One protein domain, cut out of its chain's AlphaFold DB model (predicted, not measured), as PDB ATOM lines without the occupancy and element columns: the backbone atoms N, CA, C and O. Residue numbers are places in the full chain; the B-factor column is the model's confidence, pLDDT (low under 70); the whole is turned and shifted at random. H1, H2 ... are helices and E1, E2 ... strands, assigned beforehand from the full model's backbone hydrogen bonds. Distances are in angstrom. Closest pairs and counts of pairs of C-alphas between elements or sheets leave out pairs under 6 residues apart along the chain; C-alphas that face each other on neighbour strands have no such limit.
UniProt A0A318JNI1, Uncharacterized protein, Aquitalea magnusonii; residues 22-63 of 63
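Overview. This is residues 22 to 63 of the 63 residues of an uncharacterized protein of Aquitalea magnusonii (UniProt A0A318JNI1). Picture a flat, open V: one arm is a single helix, H1, the other is a long two-stranded hairpin, E1 and E2, and the two arms come together at a corner where the end of H1 is linked to the beginning of E1. Away from that corner the arms spread apart, and residues 22 to 31, of which 23 to 31 belong to H1, stick out free. The printed part has 42 residues, with one named helix and two named strands in the order H1, E1, E2; the sheet has the order E1 - E2 and is antiparallel, and the class is mixed, helices and strands. The whole is only just loose, close to extended, with a radius of gyration of the C-alphas of 13.5 A, and the C-alphas span 33 by 27 by 8 A.

Arrangement. Begin with H1, residues 23 to 37, where each O i to N i+4 pair is within hydrogen-bond range. Go on through a tight link of 5 residues to E1, residues 43 to 50; the closest C-alphas of H1 and E1 are those of Leu 36 and Val 43, 7.4 A apart, while their centres are 20.6 A apart. After E1, a tight link of 4 residues takes you to E2, residues 55 to 62. E1 and E2 form a hairpin of antiparallel neighbour strands, with 155 degrees between their directions. Look for N 43 and O 62, 3.0 A apart, and for N 57 and O 47, 2.9 A apart, both within hydrogen-bond range. The C-alphas of Glu 44 and Glu 61 face each other at 4.7 A. E2 bends by 50 degrees at residue 59. H1 and E2 are apart.

Along the chain. Find C-alpha 23 at (34.758, 43.533, -66.692); from there H1 runs 21.0 A to C-alpha 37 at (28.106, 54.400, -50.028). E1 begins at C-alpha 43, at (21.544, 46.690, -47.125), and covers 21.3 A to C-alpha 50. E2 runs from C-alpha 55 over 20.9 A to C-alpha 62 at (21.929, 49.924, -43.213).

Size, cuts and confidence. The two C-alphas farthest apart are those of Lys 38 and Arg 52, at 35.2 A; look for Lys 38 just after H1 and for Arg 52 between the two strands. From the C-alpha of Thr 22 to that of Lys 63, the chain's last residue, the distance is 28.7 A. The printed part has no cut, and neither of its two links is long. In the B-factor column the mean pLDDT of the printed part of this model is 80.7, and you will find values under 70 at residues 51 and 63.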
ATOM      1  N   THR A  22      33.945  39.003 -64.965       82.94
ATOM      2  CA  THR A  22      34.082  39.775 -66.207       82.94
ATOM      3  C   THR A  22      34.193  41.273 -65.896       82.94
ATOM      4  O   THR A  22      33.749  41.742 -64.845       82.94
ATOM      5  N   HIS A  23      34.732  42.068 -66.829       83.38
ATOM      6  CA  HIS A  23      34.758  43.533 -66.692       83.38
ATOM      7  C   HIS A  23      33.365  44.129 -66.427       83.38
ATOM      8  O   HIS A  23      33.228  45.086 -65.665       83.38
ATOM      9  N   GLU A  24      32.323  43.562 -67.037       84.31
ATOM     10  CA  GLU A  24      30.944  44.003 -66.834       84.31
ATOM     11  C   GLU A  24      30.458  43.699 -65.409       84.31
ATOM     12  O   GLU A  24      29.886  44.571 -64.754       84.31
ATOM     13  N   GLN A  25      30.738  42.496 -64.902       82.62
ATOM     14  CA  GLN A  25      30.405  42.097 -63.532       82.62
ATOM     15  C   GLN A  25      31.130  42.965 -62.499       82.62
ATOM     16  O   GLN A  25      30.503  43.451 -61.558       82.62
ATOM     17  N   ALA A  26      32.416  43.250 -62.720       82.25
ATOM     18  CA  ALA A  26      33.189  44.154 -61.874       82.25
ATOM     19  C   ALA A  26      32.597  45.576 -61.864       82.25
ATOM     20  O   ALA A  26      32.478  46.197 -60.807       82.25
ATOM     21  N   ARG A  27      32.154  46.085 -63.023       86.69
ATOM     22  CA  ARG A  27      31.491  47.396 -63.120       86.69
ATOM     23  C   ARG A  27      30.151  47.416 -62.380       86.69
ATOM     24  O   ARG A  27      29.856  48.399 -61.702       86.69
ATOM     25  N   LYS A  28      29.351  46.349 -62.480       85.38
ATOM     26  CA  LYS A  28      28.085  46.214 -61.738       85.38
ATOM     27  C   LYS A  28      28.328  46.193 -60.227       85.38
ATOM     28  O   LYS A  28      27.662  46.935 -59.510       85.38
ATOM     29  N   ALA A  29      29.326  45.439 -59.765       83.50
ATOM     30  CA  ALA A  29      29.721  45.404 -58.357       83.50
ATOM     31  C   ALA A  29      30.168  46.785 -57.855       83.50
ATOM     32  O   ALA A  29      29.698  47.252 -56.820       83.50
ATOM     33  N   ALA A  30      31.021  47.480 -58.616       84.62
ATOM     34  CA  ALA A  30      31.476  48.825 -58.268       84.62
ATOM     35  C   ALA A  30      30.314  49.827 -58.186       84.62
ATOM     36  O   ALA A  30      30.259  50.637 -57.262       84.62
ATOM     37  N   ARG A  31      29.351  49.746 -59.115       88.94
ATOM     38  CA  ARG A  31      28.151  50.589 -59.087       88.94
ATOM     39  C   ARG A  31      27.290  50.303 -57.859       88.94
ATOM     40  O   ARG A  31      26.856  51.251 -57.219       88.94
ATOM     41  N   LEU A  32      27.082  49.033 -57.504       85.88
ATOM     42  CA  LEU A  32      26.338  48.676 -56.294       85.88
ATOM     43  C   LEU A  32      27.014  49.236 -55.036       85.88
ATOM     44  O   LEU A  32      26.350  49.842 -54.202       85.88
ATOM     45  N   MET A  33      28.338  49.094 -54.931       84.31
ATOM     46  CA  MET A  33      29.108  49.636 -53.807       84.31
ATOM     47  C   MET A  33      29.030  51.166 -53.732       84.31
ATOM     48  O   MET A  33      28.964  51.722 -52.639       84.31
ATOM     49  N   TYR A  34      29.002  51.854 -54.876       87.19
ATOM     50  CA  TYR A  34      28.803  53.303 -54.921       87.19
ATOM     51  C   TYR A  34      27.416  53.712 -54.410       87.19
ATOM     52  O   TYR A  34      27.316  54.633 -53.605       87.19
ATOM     53  N   LEU A  35      26.360  53.010 -54.834       86.44
ATOM     54  CA  LEU A  35      24.996  53.262 -54.360       86.44
ATOM     55  C   LEU A  35      24.864  52.997 -52.856       86.44
ATOM     56  O   LEU A  35      24.220  53.769 -52.151       86.44
ATOM     57  N   LEU A  36      25.526  51.945 -52.357       84.94
ATOM     58  CA  LEU A  36      25.600  51.646 -50.927       84.94
ATOM     59  C   LEU A  36      26.270  52.784 -50.158       84.94
ATOM     60  O   LEU A  36      25.729  53.265 -49.171       84.94
ATOM     61  N   TYR A  37      27.421  53.259 -50.635       83.38
ATOM     62  CA  TYR A  37      28.106  54.400 -50.028       83.38
ATOM     63  C   TYR A  37      27.244  55.673 -50.018       83.38
ATOM     64  O   TYR A  37      27.359  56.492 -49.109       83.38
ATOM     65  N   LYS A  38      26.377  55.847 -51.022       89.56
ATOM     66  CA  LYS A  38      25.449  56.977 -51.116       89.56
ATOM     67  C   LYS A  38      24.190  56.840 -50.251       89.56
ATOM     68  O   LYS A  38      23.455  57.818 -50.168       89.56
ATOM     69  N   GLY A  39      23.949  55.693 -49.607       85.00
ATOM     70  CA  GLY A  39      22.701  55.438 -48.872       85.00
ATOM     71  C   GLY A  39      21.479  55.368 -49.795       85.00
ATOM     72  O   GLY A  39      20.364  55.707 -49.411       85.00
ATOM     73  N   GLU A  40      21.690  55.005 -51.064       88.31
ATOM     74  CA  GLU A  40      20.618  54.891 -52.062       88.31
ATOM     75  C   GLU A  40      20.059  53.463 -52.145       88.31
ATOM     76  O   GLU A  40      19.099  53.202 -52.872       88.31
ATOM     77  N   VAL A  41      20.659  52.521 -51.413       83.75
ATOM     78  CA  VAL A  41      20.238  51.120 -51.365       83.75
ATOM     79  C   VAL A  41      20.220  50.619 -49.930       83.75
ATOM     80  O   VAL A  41      21.191  50.752 -49.191       83.75
ATOM     81  N   ARG A  42      19.116  49.969 -49.565       80.38
ATOM     82  CA  ARG A  42      18.976  49.273 -48.288       80.38
ATOM     83  C   ARG A  42      19.849  48.024 -48.298       80.38
ATOM     84  O   ARG A  42      19.727  47.199 -49.204       80.38
ATOM     85  N   VAL A  43      20.683  47.866 -47.277       80.00
ATOM     86  CA  VAL A  43      21.544  46.690 -47.125       80.00
ATOM     87  C   VAL A  43      21.214  45.956 -45.844       80.00
ATOM     88  O   VAL A  43      21.098  46.546 -44.776       80.00
ATOM     89  N   GLU A  44      21.089  44.640 -45.964       81.00
ATOM     90  CA  GLU A  44      20.954  43.746 -44.828       81.00
ATOM     91  C   GLU A  44      22.249  42.960 -44.654       81.00
ATOM     92  O   GLU A  44      22.715  42.295 -45.580       81.00
ATOM     93  N   ILE A  45      22.825  43.017 -43.457       76.25
ATOM     94  CA  ILE A  45      23.988  42.212 -43.101       76.25
ATOM     95  C   ILE A  45      23.482  40.951 -42.418       76.25
ATOM     96  O   ILE A  45      22.837  41.004 -41.370       76.25
ATOM     97  N   HIS A  46      23.768  39.807 -43.031       76.75
ATOM     98  CA  HIS A  46      23.394  38.496 -42.516       76.75
ATOM     99  C   HIS A  46      24.645  37.777 -42.014       76.75
ATOM    100  O   HIS A  46      25.677  37.748 -42.686       76.75
ATOM    101  N   ARG A  47      24.562  37.178 -40.827       75.81
ATOM    102  CA  ARG A  47      25.600  36.308 -40.275       75.81
ATOM    103  C   ARG A  47      25.192  34.863 -40.489       75.81
ATOM    104  O   ARG A  47      24.104  34.451 -40.091       75.81
ATOM    105  N   VAL A  48      26.092  34.077 -41.072       74.81
ATOM    106  CA  VAL A  48      25.928  32.623 -41.137       74.81
ATOM    107  C   VAL A  48      26.148  32.062 -39.734       74.81
ATOM    108  O   VAL A  48      27.242  32.179 -39.179       74.81
ATOM    109  N   VAL A  49      25.096  31.492 -39.148       78.62
ATOM    110  CA  VAL A  49      25.133  30.896 -37.801       78.62
ATOM    111  C   VAL A  49      25.336  29.383 -37.846       78.62
ATOM    112  O   VAL A  49      25.855  28.810 -36.894       78.62
ATOM    113  N   ASP A  50      24.997  28.739 -38.966       78.69
ATOM    114  CA  ASP A  50      25.281  27.324 -39.207       78.69
ATOM    115  C   ASP A  50      25.592  27.080 -40.690       78.69
ATOM    116  O   ASP A  50      24.752  27.278 -41.571       78.69
ATOM    117  N   LEU A  51      26.817  26.626 -40.961       67.81
ATOM    118  CA  LEU A  51      27.313  26.326 -42.304       67.81
ATOM    119  C   LEU A  51      26.683  25.062 -42.911       67.81
ATOM    120  O   LEU A  51      26.577  24.970 -44.131       67.81
ATOM    121  N   ARG A  52      26.261  24.091 -42.089       76.19
ATOM    122  CA  ARG A  52      25.674  22.828 -42.568       76.19
ATOM    123  C   ARG A  52      24.228  23.014 -43.005       76.19
ATOM    124  O   ARG A  52      23.837  22.486 -44.039       76.19
ATOM    125  N   SER A  53      23.455  23.784 -42.242       76.88
ATOM    126  CA  SER A  53      22.059  24.101 -42.577       76.88
ATOM    127  C   SER A  53      21.895  25.387 -43.395       76.88
ATOM    128  O   SER A  53      20.778  25.715 -43.786       76.88
ATOM    129  N   ARG A  54      22.991  26.119 -43.664       70.31
ATOM    130  CA  ARG A  54      22.986  27.467 -44.271       70.31
ATOM    131  C   ARG A  54      22.058  28.442 -43.542       70.31
ATOM    132  O   ARG A  54      21.505  29.358 -44.150       70.31
ATOM    133  N   LYS A  55      21.871  28.248 -42.237       77.06
ATOM    134  CA  LYS A  55      21.034  29.128 -41.431       77.06
ATOM    135  C   LYS A  55      21.732  30.478 -41.295       77.06
ATOM    136  O   LYS A  55      22.890  30.556 -40.878       77.06
ATOM    137  N   MET A  56      21.003  31.528 -41.650       81.88
ATOM    138  CA  MET A  56      21.457  32.910 -41.595       81.88
ATOM    139  C   MET A  56      20.566  33.699 -40.643       81.88
ATOM    140  O   MET A  56      19.361  33.463 -40.570       81.88
ATOM    141  N   GLU A  57      21.172  34.620 -39.911       81.81
ATOM    142  CA  GLU A  57      20.481  35.565 -39.042       81.81
ATOM    143  C   GLU A  57      20.800  36.985 -39.507       81.81
ATOM    144  O   GLU A  57      21.961  37.311 -39.767       81.81
ATOM    145  N   LYS A  58      19.774  37.833 -39.624       81.69
ATOM    146  CA  LYS A  58      19.960  39.251 -39.927       81.69
ATOM    147  C   LYS A  58      20.516  39.946 -38.689       81.69
ATOM    148  O   LYS A  58      19.875  39.955 -37.645       81.69
ATOM    149  N   VAL A  59      21.699  40.529 -38.826       80.94
ATOM    150  CA  VAL A  59      22.408  41.198 -37.729       80.94
ATOM    151  C   VAL A  59      22.206  42.701 -37.787       80.94
ATOM    152  O   VAL A  59      22.082  43.344 -36.750       80.94
ATOM    153  N   GLU A  60      22.157  43.265 -38.991       78.06
ATOM    154  CA  GLU A  60      22.120  44.712 -39.161       78.06
ATOM    155  C   GLU A  60      21.376  45.105 -40.435       78.06
ATOM    156  O   GLU A  60      21.316  44.356 -41.415       78.06
ATOM    157  N   GLU A  61      20.799  46.300 -40.403       77.56
ATOM    158  CA  GLU A  61      20.205  46.961 -41.551       77.56
ATOM    159  C   GLU A  61      20.801  48.357 -41.686       77.56
ATOM    160  O   GLU A  61      20.687  49.174 -40.774       77.56
ATOM    161  N   LEU A  62      21.406  48.620 -42.839       74.38
ATOM    162  CA  LEU A  62      21.929  49.924 -43.213       74.38
ATOM    163  C   LEU A  62      20.960  50.576 -44.206       74.38
ATOM    164  O   LEU A  62      20.464  49.913 -45.127       74.38
ATOM    165  N   LYS A  63      20.670  51.860 -43.981       61.12
ATOM    166  CA  LYS A  63      19.885  52.713 -44.878       61.12
ATOM    167  C   LYS A  63      20.808  53.587 -45.707       61.12
ATOM    168  O   LYS A  63      21.752  54.146 -45.108       61.12
TER     169      LYS A  63